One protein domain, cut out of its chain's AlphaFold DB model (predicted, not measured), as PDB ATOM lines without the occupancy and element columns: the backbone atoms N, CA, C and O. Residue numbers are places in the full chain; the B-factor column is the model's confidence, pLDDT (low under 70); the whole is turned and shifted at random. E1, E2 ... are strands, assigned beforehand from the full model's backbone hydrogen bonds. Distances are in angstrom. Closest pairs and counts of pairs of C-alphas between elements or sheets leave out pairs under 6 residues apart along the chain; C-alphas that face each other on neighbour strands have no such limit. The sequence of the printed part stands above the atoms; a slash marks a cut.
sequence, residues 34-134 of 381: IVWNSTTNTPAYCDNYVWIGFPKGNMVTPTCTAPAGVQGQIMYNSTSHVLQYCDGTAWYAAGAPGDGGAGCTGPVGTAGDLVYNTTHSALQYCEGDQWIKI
ATOM      1  N   ILE A  34     208.260 139.939  90.904       95.75
ATOM      2  CA  ILE A  34     207.508 139.071  89.990       95.75
ATOM      3  C   ILE A  34     207.793 139.508  88.554       95.75
ATOM      4  O   ILE A  34     207.660 140.684  88.214       95.75
ATOM      5  N   VAL A  35     208.145 138.558  87.691       96.19
ATOM      6  CA  VAL A  35     208.412 138.782  86.264       96.19
ATOM      7  C   VAL A  35     207.647 137.790  85.404       96.19
ATOM      8  O   VAL A  35     207.277 136.706  85.846       96.19
ATOM      9  N   TRP A  36     207.430 138.143  84.140       95.44
ATOM     10  CA  TRP A  36     206.924 137.201  83.150       95.44
ATOM     11  C   TRP A  36     208.077 136.425  82.507       95.44
ATOM     12  O   TRP A  36     208.969 137.025  81.904       95.44
ATOM     13  N   ASN A  37     208.043 135.093  82.582       92.38
ATOM     14  CA  ASN A  37     208.968 134.232  81.853       92.38
ATOM     15  C   ASN A  37     208.357 133.859  80.493       92.38
ATOM     16  O   ASN A  37     207.457 133.022  80.398       92.38
ATOM     17  N   SER A  38     208.869 134.472  79.424       91.19
ATOM     18  CA  SER A  38     208.406 134.240  78.048       91.19
ATOM     19  C   SER A  38     208.788 132.868  77.486       91.19
ATOM     20  O   SER A  38     208.176 132.419  76.521       91.19
ATOM     21  N   THR A  39     209.773 132.181  78.072       89.12
ATOM     22  CA  THR A  39     210.156 130.822  77.668       89.12
ATOM     23  C   THR A  39     209.150 129.794  78.175       89.12
ATOM     24  O   THR A  39     208.765 128.890  77.438       89.12
ATOM     25  N   THR A  40     208.702 129.929  79.424       87.31
ATOM     26  CA  THR A  40     207.745 128.992  80.037       87.31
ATOM     27  C   THR A  40     206.290 129.446  79.901       87.31
ATOM     28  O   THR A  40     205.377 128.651  80.143       87.31
ATOM     29  N   ASN A  41     206.057 130.694  79.477       91.50
ATOM     30  CA  ASN A  41     204.760 131.374  79.508       91.50
ATOM     31  C   ASN A  41     204.115 131.281  80.896       91.50
ATOM     32  O   ASN A  41     202.974 130.843  81.043       91.50
ATOM     33  N   THR A  42     204.880 131.635  81.927       92.19
ATOM     34  CA  THR A  42     204.403 131.676  83.315       92.19
ATOM     35  C   THR A  42     204.987 132.885  84.039       92.19
ATOM     36  O   THR A  42     206.100 133.304  83.704       92.19
ATOM     37  N   PRO A  43     204.288 133.451  85.036       94.69
ATOM     38  CA  PRO A  43     204.922 134.351  85.979       94.69
ATOM     39  C   PRO A  43     205.979 133.583  86.775       94.69
ATOM     40  O   PRO A  43     205.843 132.382  87.011       94.69
ATOM     41  N   ALA A  44     207.022 134.273  87.204       94.12
ATOM     42  CA  ALA A  44     208.013 133.769  88.137       94.12
ATOM     43  C   ALA A  44     208.275 134.824  89.210       94.12
ATOM     44  O   ALA A  44     208.170 136.013  88.917       94.12
ATOM     45  N   TYR A  45     208.627 134.404  90.421       94.56
ATOM     46  CA  TYR A  45     209.069 135.309  91.478       94.56
ATOM     47  C   TYR A  45     210.505 135.020  91.909       94.56
ATOM     48  O   TYR A  45     210.986 133.905  91.734       94.56
ATOM     49  N   CYS A  46     211.200 136.012  92.455       93.25
ATOM     50  CA  CYS A  46     212.545 135.828  92.990       93.25
ATOM     51  C   CYS A  46     212.487 135.357  94.455       93.25
ATOM     52  O   CYS A  46     211.887 136.034  95.288       93.25
ATOM     53  N   ASP A  47     213.122 134.229  94.787       87.06
ATOM     54  CA  ASP A  47     213.168 133.653  96.147       87.06
ATOM     55  C   ASP A  47     214.421 134.067  96.951       87.06
ATOM     56  O   ASP A  47     214.873 133.366  97.850       87.06
ATOM     57  N   ASN A  48     215.009 135.220  96.622       84.31
ATOM     58  CA  ASN A  48     216.346 135.663  97.046       84.31
ATOM     59  C   ASN A  48     217.539 134.926  96.397       84.31
ATOM     60  O   ASN A  48     218.672 135.362  96.606       84.31
ATOM     61  N   TYR A  49     217.330 133.866  95.613       83.25
ATOM     62  CA  TYR A  49     218.427 133.107  94.993       83.25
ATOM     63  C   TYR A  49     218.204 132.848  93.499       83.25
ATOM     64  O   TYR A  49     219.120 132.984  92.685       83.25
ATOM     65  N   VAL A  50     216.993 132.450  93.124       87.94
ATOM     66  CA  VAL A  50     216.613 132.033  91.776       87.94
ATOM     67  C   VAL A  50     215.183 132.467  91.443       87.94
ATOM     68  O   VAL A  50     214.355 132.760  92.304       87.94
ATOM     69  N   TRP A  51     214.880 132.519  90.146       91.56
ATOM     70  CA  TRP A  51     213.521 132.756  89.662       91.56
ATOM     71  C   TRP A  51     212.684 131.473  89.770       91.56
ATOM     72  O   TRP A  51     212.935 130.500  89.054       91.56
ATOM     73  N   ILE A  52     211.665 131.484  90.628       90.62
ATOM     74  CA  ILE A  52     210.706 130.397  90.846       90.62
ATOM     75  C   ILE A  52     209.452 130.630  90.001       90.62
ATOM     76  O   ILE A  52     208.706 131.581  90.223       90.62
ATOM     77  N   GLY A  53     209.209 129.755  89.023       91.50
ATOM     78  CA  GLY A  53     208.017 129.803  88.175       91.50
ATOM     79  C   GLY A  53     206.736 129.429  88.924       91.50
ATOM     80  O   GLY A  53     206.733 128.550  89.787       91.50
ATOM     81  N   PHE A  54     205.625 130.066  88.564       91.12
ATOM     82  CA  PHE A  54     204.301 129.680  89.038       91.12
ATOM     83  C   PHE A  54     203.938 128.306  88.450       91.12
ATOM     84  O   PHE A  54     204.278 128.016  87.295       91.12
ATOM     85  N   PRO A  55     203.246 127.441  89.209       86.75
ATOM     86  CA  PRO A  55     202.899 126.116  88.729       86.75
ATOM     87  C   PRO A  55     201.812 126.220  87.653       86.75
ATOM     88  O   PRO A  55     200.807 126.899  87.843       86.75
ATOM     89  N   LYS A  56     201.962 125.483  86.546       81.69
ATOM     90  CA  LYS A  56     200.863 125.245  85.597       81.69
ATOM     91  C   LYS A  56     199.939 124.176  86.180       81.69
ATOM     92  O   LYS A  56     200.054 123.005  85.826       81.69
ATOM     93  N   GLY A  57     199.088 124.553  87.133       69.69
ATOM     94  CA  GLY A  57     198.131 123.628  87.750       69.69
ATOM     95  C   GLY A  57     197.152 123.003  86.742       69.69
ATOM     96  O   GLY A  57     196.982 123.489  85.630       69.69
ATOM     97  N   ASN A  58     196.448 121.942  87.149       68.38
ATOM     98  CA  ASN A  58     195.459 121.243  86.304       68.38
ATOM     99  C   ASN A  58     194.134 122.005  86.097       68.38
ATOM    100  O   ASN A  58     193.235 121.506  85.421       68.38
ATOM    101  N   MET A  59     193.983 123.201  86.668       56.72
ATOM    102  CA  MET A  59     192.853 124.074  86.361       56.72
ATOM    103  C   MET A  59     193.099 124.672  84.983       56.72
ATOM    104  O   MET A  59     193.930 125.558  84.851       56.72
ATOM    105  N   VAL A  60     192.411 124.156  83.969       71.31
ATOM    106  CA  VAL A  60     192.451 124.698  82.611       71.31
ATOM    107  C   VAL A  60     191.036 125.125  82.261       71.31
ATOM    108  O   VAL A  60     190.222 124.310  81.828       71.31
ATOM    109  N   THR A  61     190.724 126.407  82.441       71.31
ATOM    110  CA  THR A  61     189.600 126.983  81.699       71.31
ATOM    111  C   THR A  61     190.135 127.344  80.315       71.31
ATOM    112  O   THR A  61     190.997 128.226  80.224       71.31
ATOM    113  N   PRO A  62     189.702 126.660  79.240       65.12
ATOM    114  CA  PRO A  62     190.182 126.963  77.902       65.12
ATOM    115  C   PRO A  62     189.783 128.399  77.566       65.12
ATOM    116  O   PRO A  62     188.609 128.752  77.660       65.12
ATOM    117  N   THR A  63     190.760 129.206  77.159       80.44
ATOM    118  CA  THR A  63     190.686 130.657  76.934       80.44
ATOM    119  C   THR A  63     190.604 131.493  78.213       80.44
ATOM    120  O   THR A  63     189.785 131.256  79.100       80.44
ATOM    121  N   CYS A  64     191.432 132.537  78.291       88.75
ATOM    122  CA  CYS A  64     191.330 133.562  79.326       88.75
ATOM    123  C   CYS A  64     190.138 134.490  79.027       88.75
ATOM    124  O   CYS A  64     190.335 135.658  78.720       88.75
ATOM    125  N   THR A  65     188.910 133.962  78.989       89.88
ATOM    126  CA  THR A  65     187.694 134.706  78.584       89.88
ATOM    127  C   THR A  65     186.670 134.867  79.702       89.88
ATOM    128  O   THR A  65     185.863 135.794  79.657       89.88
ATOM    129  N   ALA A  66     186.722 134.022  80.732       85.50
ATOM    130  CA  ALA A  66     185.799 134.055  81.862       85.50
ATOM    131  C   ALA A  66     186.563 133.965  83.197       85.50
ATOM    132  O   ALA A  66     186.614 132.895  83.802       85.50
ATOM    133  N   PRO A  67     187.165 135.073  83.669       91.00
ATOM    134  CA  PRO A  67     187.101 136.429  83.110       91.00
ATOM    135  C   PRO A  67     188.070 136.653  81.945       91.00
ATOM    136  O   PRO A  67     189.038 135.910  81.773       91.00
ATOM    137  N   ALA A  68     187.794 137.677  81.134       93.06
ATOM    138  CA  ALA A  68     188.676 138.078  80.050       93.06
ATOM    139  C   ALA A  68     190.017 138.542  80.626       93.06
ATOM    140  O   ALA A  68     190.045 139.457  81.451       93.06
ATOM    141  N   GLY A  69     191.109 137.906  80.206       92.88
ATOM    142  CA  GLY A  69     192.446 138.230  80.668       92.88
ATOM    143  C   GLY A  69     193.498 138.204  79.571       92.88
ATOM    144  O   GLY A  69     193.339 137.545  78.544       92.88
ATOM    145  N   VAL A  70     194.572 138.956  79.796       93.62
ATOM    146  CA  VAL A  70     195.743 139.013  78.909       93.62
ATOM    147  C   VAL A  70     196.864 138.117  79.433       93.62
ATOM    148  O   VAL A  70     196.932 137.830  80.626       93.62
ATOM    149  N   GLN A  71     197.765 137.682  78.549       92.94
ATOM    150  CA  GLN A  71     198.948 136.907  78.937       92.94
ATOM    151  C   GLN A  71     199.728 137.620  80.051       92.94
ATOM    152  O   GLN A  71     200.022 138.811  79.952       92.94
ATOM    153  N   GLY A  72     200.056 136.884  81.111       90.88
ATOM    154  CA  GLY A  72     200.735 137.416  82.290       90.88
ATOM    155  C   GLY A  72     199.843 138.077  83.320       90.88
ATOM    156  O   GLY A  72     200.327 138.397  84.404       90.88
ATOM    157  N   GLN A  73     198.548 138.230  83.050       95.69
ATOM    158  CA  GLN A  73     197.626 138.711  84.064       95.69
ATOM    159  C   GLN A  73     197.524 137.697  85.200       95.69
ATOM    160  O   GLN A  73     197.210 136.531  84.968       95.69
ATOM    161  N   ILE A  74     197.759 138.169  86.420       95.12
ATOM    162  CA  ILE A  74     197.539 137.441  87.668       95.12
ATOM    163  C   ILE A  74     196.278 138.019  88.304       95.12
ATOM    164  O   ILE A  74     196.091 139.237  88.322       95.12
ATOM    165  N   MET A  75     195.401 137.163  88.815       96.25
ATOM    166  CA  MET A  75     194.227 137.601  89.556       96.25
ATOM    167  C   MET A  75     193.776 136.561  90.573       96.25
ATOM    168  O   MET A  75     194.076 135.379  90.441       96.25
ATOM    169  N   TYR A  76     193.000 136.995  91.556       96.38
ATOM    170  CA  TYR A  76     192.353 136.097  92.499       96.38
ATOM    171  C   TYR A  76     190.955 135.711  92.002       96.38
ATOM    172  O   TYR A  76     190.156 136.567  91.617       96.38
ATOM    173  N   ASN A  77     190.668 134.411  91.986       95.38
ATOM    174  CA  ASN A  77     189.357 133.865  91.666       95.38
ATOM    175  C   ASN A  77     188.573 133.672  92.962       95.38
ATOM    176  O   ASN A  77     188.819 132.722  93.701       95.38
ATOM    177  N   SER A  78     187.608 134.554  93.218       95.25
ATOM    178  CA  SER A  78     186.796 134.525  94.437       95.25
ATOM    179  C   SER A  78     185.807 133.361  94.515       95.25
ATOM    180  O   SER A  78     185.262 133.130  95.586       95.25
ATOM    181  N   THR A  79     185.559 132.638  93.418       94.12
ATOM    182  CA  THR A  79     184.675 131.461  93.406       94.12
ATOM    183  C   THR A  79     185.412 130.201  93.850       94.12
ATOM    184  O   THR A  79     184.848 129.369  94.549       94.12
ATOM    185  N   SER A  80     186.663 130.039  93.413       92.88
ATOM    186  CA  SER A  80     187.508 128.881  93.748       92.88
ATOM    187  C   SER A  80     188.559 129.198  94.813       92.88
ATOM    188  O   SER A  80     189.423 128.369  95.072       92.88
ATOM    189  N   HIS A  81     188.516 130.409  95.365       95.31
ATOM    190  CA  HIS A  81     189.429 130.917  96.381       95.31
ATOM    191  C   HIS A  81     190.911 130.691  96.060       95.31
ATOM    192  O   HIS A  81     191.695 130.281  96.903       95.31
ATOM    193  N   VAL A  82     191.303 130.945  94.809       94.31
ATOM    194  CA  VAL A  82     192.638 130.601  94.304       94.31
ATOM    195  C   VAL A  82     193.225 131.744  93.494       94.31
ATOM    196  O   VAL A  82     192.537 132.372  92.683       94.31
ATOM    197  N   LEU A  83     194.515 132.012  93.681       95.38
ATOM    198  CA  LEU A  83     195.254 132.874  92.768       95.38
ATOM    199  C   LEU A  83     195.450 132.136  91.443       95.38
ATOM    200  O   LEU A  83     195.876 130.985  91.416       95.38
ATOM    201  N   GLN A  84     195.168 132.800  90.333       95.25
ATOM    202  CA  GLN A  84     195.317 132.254  88.991       95.25
ATOM    203  C   GLN A  84     196.067 133.228  88.083       95.25
ATOM    204  O   GLN A  84     196.088 134.434  88.326       95.25
ATOM    205  N   TYR A  85     196.675 132.714  87.017       94.88
ATOM    206  CA  TYR A  85     197.321 133.522  85.988       94.88
ATOM    207  C   TYR A  85     196.943 133.063  84.580       94.88
ATOM    208  O   TYR A  85     196.647 131.890  84.361       94.88
ATOM    209  N   CYS A  86     196.948 133.989  83.626       95.12
ATOM    210  CA  CYS A  86     196.669 133.706  82.223       95.12
ATOM    211  C   CYS A  86     197.978 133.481  81.452       95.12
ATOM    212  O   CYS A  86     198.853 134.350  81.451       95.12
ATOM    213  N   ASP A  87     198.111 132.358  80.743       92.56
ATOM    214  CA  ASP A  87     199.280 132.092  79.883       92.56
ATOM    215  C   ASP A  87     199.140 132.599  78.438       92.56
ATOM    216  O   ASP A  87     199.997 132.351  77.592       92.56
ATOM    217  N   GLY A  88     198.059 133.334  78.172       91.12
ATOM    218  CA  GLY A  88     197.629 133.761  76.843       91.12
ATOM    219  C   GLY A  88     196.626 132.801  76.200       91.12
ATOM    220  O   GLY A  88     195.921 133.197  75.273       91.12
ATOM    221  N   THR A  89     196.503 131.572  76.712       91.06
ATOM    222  CA  THR A  89     195.576 130.554  76.196       91.06
ATOM    223  C   THR A  89     194.614 130.009  77.237       91.06
ATOM    224  O   THR A  89     193.491 129.675  76.872       91.06
ATOM    225  N   ALA A  90     194.991 129.938  78.511       92.25
ATOM    226  CA  ALA A  90     194.125 129.473  79.590       92.25
ATOM    227  C   ALA A  90     194.487 130.136  80.925       92.25
ATOM    228  O   ALA A  90     195.606 130.624  81.113       92.25
ATOM    229  N   TRP A  91     193.525 130.142  81.851       93.25
ATOM    230  CA  TRP A  91     193.794 130.432  83.257       93.25
ATOM    231  C   TRP A  91     194.358 129.188  83.934       93.25
ATOM    232  O   TRP A  91     193.770 128.119  83.795       93.25
ATOM    233  N   TYR A  92     195.444 129.360  84.686       92.50
ATOM    234  CA  TYR A  92     196.098 128.341  85.503       92.50
ATOM    235  C   TYR A  92     196.087 128.762  86.966       92.50
ATOM    236  O   TYR A  92     196.407 129.906  87.285       92.50
ATOM    237  N   ALA A  93     195.756 127.836  87.861       91.31
ATOM    238  CA  ALA A  93     195.855 128.072  89.295       91.31
ATOM    239  C   ALA A  93     197.325 128.080  89.747       91.31
ATOM    240  O   ALA A  93     198.089 127.177  89.410       91.31
ATOM    241  N   ALA A  94     197.699 129.084  90.540       90.38
ATOM    242  CA  ALA A  94     199.023 129.241  91.137       90.38
ATOM    243  C   ALA A  94     199.202 128.422  92.437       90.38
ATOM    244  O   ALA A  94     200.303 128.380  92.988       90.38
ATOM    245  N   GLY A  95     198.131 127.772  92.907       88.50
ATOM    246  CA  GLY A  95     198.072 126.911  94.089       88.50
ATOM    247  C   GLY A  95     196.821 126.022  94.084       88.50
ATOM    248  O   GLY A  95     196.101 125.962  93.084       88.50
ATOM    249  N   ALA A  96     196.569 125.314  95.187       86.12
ATOM    250  CA  ALA A  96     195.330 124.556  95.372       86.12
ATOM    251  C   ALA A  96     194.130 125.505  95.601       86.12
ATOM    252  O   ALA A  96     194.343 126.587  96.146       86.12
ATOM    253  N   PRO A  97     192.901 125.134  95.188       89.81
ATOM    254  CA  PRO A  97     191.687 125.865  95.550       89.81
ATOM    255  C   PRO A  97     191.445 125.888  97.059       89.81
ATOM    256  O   PRO A  97     191.540 124.837  97.695       89.81
ATOM    257  N   GLY A  98     191.092 127.060  97.580       90.94
ATOM    258  CA  GLY A  98     190.754 127.270  98.985       90.94
ATOM    259  C   GLY A  98     189.270 127.148  99.308       90.94
ATOM    260  O   GLY A  98     188.434 126.894  98.434       90.94
ATOM    261  N   ASP A  99     188.936 127.395 100.571       93.62
ATOM    262  CA  ASP A  99     187.566 127.458 101.097       93.62
ATOM    263  C   ASP A  99     187.093 128.888 101.439       93.62
ATOM    264  O   ASP A  99     185.910 129.092 101.727       93.62
ATOM    265  N   GLY A 100     187.972 129.889 101.324       92.19
ATOM    266  CA  GLY A 100     187.656 131.300 101.545       92.19
ATOM    267  C   GLY A 100     187.968 131.753 102.972       92.19
ATOM    268  O   GLY A 100     188.939 131.309 103.558       92.19
ATOM    269  N   GLY A 101     187.226 132.729 103.515       93.25
ATOM    270  CA  GLY A 101     187.395 133.163 104.912       93.25
ATOM    271  C   GLY A 101     187.389 134.676 105.169       93.25
ATOM    272  O   GLY A 101     186.975 135.475 104.327       93.25
ATOM    273  N   ALA A 102     187.798 135.064 106.386       93.69
ATOM    274  CA  ALA A 102     187.712 136.431 106.929       93.69
ATOM    275  C   ALA A 102     189.007 137.269 106.799       93.69
ATOM    276  O   ALA A 102     189.120 138.342 107.395       93.69
ATOM    277  N   GLY A 103     189.970 136.791 106.023       96.06
ATOM    278  CA  GLY A 103     191.330 137.301 105.887       96.06
ATOM    279  C   GLY A 103     192.365 136.402 106.567       96.06
ATOM    280  O   GLY A 103     192.073 135.671 107.513       96.06
ATOM    281  N   CYS A 104     193.602 136.499 106.094       96.81
ATOM    282  CA  CYS A 104     194.753 135.786 106.632       96.81
ATOM    283  C   CYS A 104     195.409 136.581 107.765       96.81
ATOM    284  O   CYS A 104     195.273 137.805 107.846       96.81
ATOM    285  N   THR A 105     196.143 135.896 108.647       96.56
ATOM    286  CA  THR A 105     196.852 136.516 109.780       96.56
ATOM    287  C   THR A 105     198.351 136.217 109.746       96.56
ATOM    288  O   THR A 105     198.780 135.204 109.207       96.56
ATOM    289  N   GLY A 106     199.153 137.129 110.311       89.25
ATOM    290  CA  GLY A 106     200.612 136.996 110.413       89.25
ATOM    291  C   GLY A 106     201.372 136.904 109.078       89.25
ATOM    292  O   GLY A 106     202.105 135.932 108.904       89.25
ATOM    293  N   PRO A 107     201.280 137.889 108.157       94.94
ATOM    294  CA  PRO A 107     200.696 139.229 108.298       94.94
ATOM    295  C   PRO A 107     199.185 139.277 108.031       94.94
ATOM    296  O   PRO A 107     198.604 138.331 107.509       94.94
ATOM    297  N   VAL A 108     198.535 140.373 108.434       96.88
ATOM    298  CA  VAL A 108     197.109 140.583 108.137       96.88
ATOM    299  C   VAL A 108     196.955 140.888 106.649       96.88
ATOM    300  O   VAL A 108     197.592 141.820 106.163       96.88
ATOM    301  N   GLY A 109     196.116 140.117 105.957       96.69
ATOM    302  CA  GLY A 109     195.824 140.301 104.535       96.69
ATOM    303  C   GLY A 109     194.399 139.885 104.180       96.69
ATOM    304  O   GLY A 109     193.810 139.020 104.830       96.69
ATOM    305  N   THR A 110     193.830 140.517 103.160       97.38
ATOM    306  CA  THR A 110     192.547 140.124 102.568       97.38
ATOM    307  C   THR A 110     192.724 139.046 101.502       97.38
ATOM    308  O   THR A 110     193.817 138.850 100.981       97.38
ATOM    309  N   ALA A 111     191.649 138.322 101.176       96.75
ATOM    310  CA  ALA A 111     191.673 137.293 100.138       96.75
ATOM    311  C   ALA A 111     192.214 137.849  98.805       96.75
ATOM    312  O   ALA A 111     191.716 138.854  98.295       96.75
ATOM    313  N   GLY A 112     193.224 137.183  98.247       96.38
ATOM    314  CA  GLY A 112     193.936 137.599  97.040       96.38
ATOM    315  C   GLY A 112     195.165 138.481  97.270       96.38
ATOM    316  O   GLY A 112     195.910 138.695  96.311       96.38
ATOM    317  N   ASP A 113     195.417 138.950  98.496       97.81
ATOM    318  CA  ASP A 113     196.642 139.689  98.816       97.81
ATOM    319  C   ASP A 113     197.871 138.824  98.535       97.81
ATOM    320  O   ASP A 113     197.875 137.628  98.828       97.81
ATOM    321  N   LEU A 114     198.921 139.443  97.994       96.69
ATOM    322  CA  LEU A 114     200.219 138.824  97.748       96.69
ATOM    323  C   LEU A 114     201.238 139.360  98.745       96.69
ATOM    324  O   LEU A 114     201.371 140.574  98.908       96.69
ATOM    325  N   VAL A 115     202.001 138.466  99.366       96.50
ATOM    326  CA  VAL A 115     203.097 138.839 100.258       96.50
ATOM    327  C   VAL A 115     204.324 137.992  99.982       96.50
ATOM    328  O   VAL A 115     204.232 136.796  99.721       96.50
ATOM    329  N   TYR A 116     205.494 138.617 100.061       94.44
ATOM    330  CA  TYR A 116     206.744 137.880 100.096       94.44
ATOM    331  C   TYR A 116     207.118 137.571 101.544       94.44
ATOM    332  O   TYR A 116     207.400 138.466 102.343       94.44
ATOM    333  N   ASN A 117     207.102 136.290 101.890       90.94
ATOM    334  CA  ASN A 117     207.498 135.808 103.196       90.94
ATOM    335  C   ASN A 117     209.019 135.663 103.236       90.94
ATOM    336  O   ASN A 117     209.574 134.690 102.728       90.94
ATOM    337  N   THR A 118     209.695 136.630 103.855       85.62
ATOM    338  CA  THR A 118     211.162 136.653 103.947       85.62
ATOM    339  C   THR A 118     211.732 135.522 104.800       85.62
ATOM    340  O   THR A 118     212.891 135.171 104.621       85.62
ATOM    341  N   THR A 119     210.942 134.939 105.709       82.25
ATOM    342  CA  THR A 119     211.365 133.799 106.541       82.25
ATOM    343  C   THR A 119     211.440 132.513 105.725       82.25
ATOM    344  O   THR A 119     212.348 131.711 105.921       82.25
ATOM    345  N   HIS A 120     210.502 132.326 104.796       80.69
ATOM    346  CA  HIS A 120     210.437 131.144 103.932       80.69
ATOM    347  C   HIS A 120     210.955 131.399 102.513       80.69
ATOM    348  O   HIS A 120     210.843 130.510 101.669       80.69
ATOM    349  N   SER A 121     211.471 132.604 102.244       85.19
ATOM    350  CA  SER A 121     211.878 133.070 100.916       85.19
ATOM    351  C   SER A 121     210.838 132.741  99.839       85.19
ATOM    352  O   SER A 121     211.144 132.174  98.796       85.19
ATOM    353  N   ALA A 122     209.567 133.018 100.119       89.62
ATOM    354  CA  ALA A 122     208.475 132.521  99.294       89.62
ATOM    355  C   ALA A 122     207.407 133.579  99.064       89.62
ATOM    356  O   ALA A 122     206.952 134.223 100.008       89.62
ATOM    357  N   LEU A 123     206.951 133.704  97.818       94.25
ATOM    358  CA  LEU A 123     205.738 134.452  97.522       94.25
ATOM    359  C   LEU A 123     204.527 133.629  97.975       94.25
ATOM    360  O   LEU A 123     204.427 132.434  97.692       94.25
ATOM    361  N   GLN A 124     203.618 134.263  98.699       95.38
ATOM    362  CA  GLN A 124     202.402 133.667  99.232       95.38
ATOM    363  C   GLN A 124     201.203 134.517  98.810       95.38
ATOM    364  O   GLN A 124     201.340 135.730  98.637       95.38
ATOM    365  N   TYR A 125     200.033 133.897  98.660       96.38
ATOM    366  CA  TYR A 125     198.766 134.615  98.541       96.38
ATOM    367  C   TYR A 125     197.806 134.224  99.657       96.38
ATOM    368  O   TYR A 125     197.854 133.100 100.153       96.38
ATOM    369  N   CYS A 126     196.934 135.144 100.052       97.19
ATOM    370  CA  CYS A 126     195.883 134.845 101.012       97.19
ATOM    371  C   CYS A 126     194.705 134.170 100.296       97.19
ATOM    372  O   CYS A 126     194.082 134.785  99.427       97.19
ATOM    373  N   GLU A 127     194.376 132.924 100.644       95.44
ATOM    374  CA  GLU A 127     193.215 132.241 100.051       95.44
ATOM    375  C   GLU A 127     191.881 132.641 100.685       95.44
ATOM    376  O   GLU A 127     190.826 132.378 100.118       95.44
ATOM    377  N   GLY A 128     191.928 133.335 101.817       95.56
ATOM    378  CA  GLY A 128     190.756 133.810 102.535       95.56
ATOM    379  C   GLY A 128     190.882 133.639 104.039       95.56
ATOM    380  O   GLY A 128     190.386 134.494 104.755       95.56
ATOM    381  N   ASP A 129     191.604 132.646 104.535       94.94
ATOM    382  CA  ASP A 129     191.977 132.529 105.951       94.94
ATOM    383  C   ASP A 129     193.392 131.952 106.165       94.94
ATOM    384  O   ASP A 129     193.968 132.122 107.245       94.94
ATOM    385  N   GLN A 130     193.998 131.372 105.122       94.69
ATOM    386  CA  GLN A 130     195.370 130.861 105.126       94.69
ATOM    387  C   GLN A 130     196.273 131.500 104.062       94.69
ATOM    388  O   GLN A 130     195.866 131.847 102.951       94.69
ATOM    389  N   TRP A 131     197.556 131.641 104.408       94.81
ATOM    390  CA  TRP A 131     198.600 132.037 103.465       94.81
ATOM    391  C   TRP A 131     199.092 130.816 102.685       94.81
ATOM    392  O   TRP A 131     199.737 129.928 103.243       94.81
ATOM    393  N   ILE A 132     198.836 130.796 101.380       92.94
ATOM    394  CA  ILE A 132     199.215 129.712 100.473       92.94
ATOM    395  C   ILE A 132     200.480 130.089  99.706       92.94
ATOM    396  O   ILE A 132     200.533 131.110  99.020       92.94
ATOM    397  N   LYS A 133     201.512 129.243  99.787       91.25
ATOM    398  CA  LYS A 133     202.767 129.410  99.038       91.25
ATOM    399  C   LYS A 133     202.540 129.225  97.534       91.25
ATOM    400  O   LYS A 133     201.996 128.210  97.101       91.25
ATOM    401  N   ILE A 134     203.000 130.193  96.744       91.12
ATOM    402  CA  ILE A 134     202.995 130.155  95.279       91.12
ATOM    403  C   ILE A 134     204.273 129.487  94.798       91.12
ATOM    404  O   ILE A 134     205.359 129.738  95.327       91.12
TER     405      ILE A 134
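This is residues 34 to 134 of the 381 residues of an uncharacterized protein of Micavibrio aeruginosavorus (strain ARL-13) (UniProt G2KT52). Little regular structure is present: three small three-stranded meanders, each strand the antiparallel neighbour of the one before, make a triangle with inner strands E2, E5 and E8 at its corners. The 101 printed residues, all strand in class with 37 in named strands, run E1 to E9, in sheets E1-E2-E3, E4-E5-E6 and E7-E8-E9. The whole is compact, radius of gyration of the C-alphas 13.1 A, spanning 35 by 33 by 18 A.

Find C-alpha 34 at (207.508, 139.071, 89.990), where E1, 34 to 37, begins; E2 is 42 to 46, 13.3 A long, and E3 51 to 53. Read on to E4, 74 to 77, E5, 82 to 86, 13.1 A, and E6, 90 to 93. Then come E7, 114 to 117, E8, 122 to 126, 12.9 A, and E9, 131 to 133, ending at C-alpha 133 (202.767, 129.410, 99.038).

In hairpin E1 and E2, see N 35 and O 44, 2.8 A, within hydrogen-bond range. The closest C-alphas of E2 and E5 are Pro 43 and Tyr 85, 7.6 A; of E2 and E8, Tyr 45 and Leu 123, 7.0 A; of E5 and E8, Leu 83 and Tyr 125, 7.0 A.

The printed part has no cut; links E3 to E4 and E6 to E7 are long. Residues 57 to 59 and 62 have pLDDT under 70.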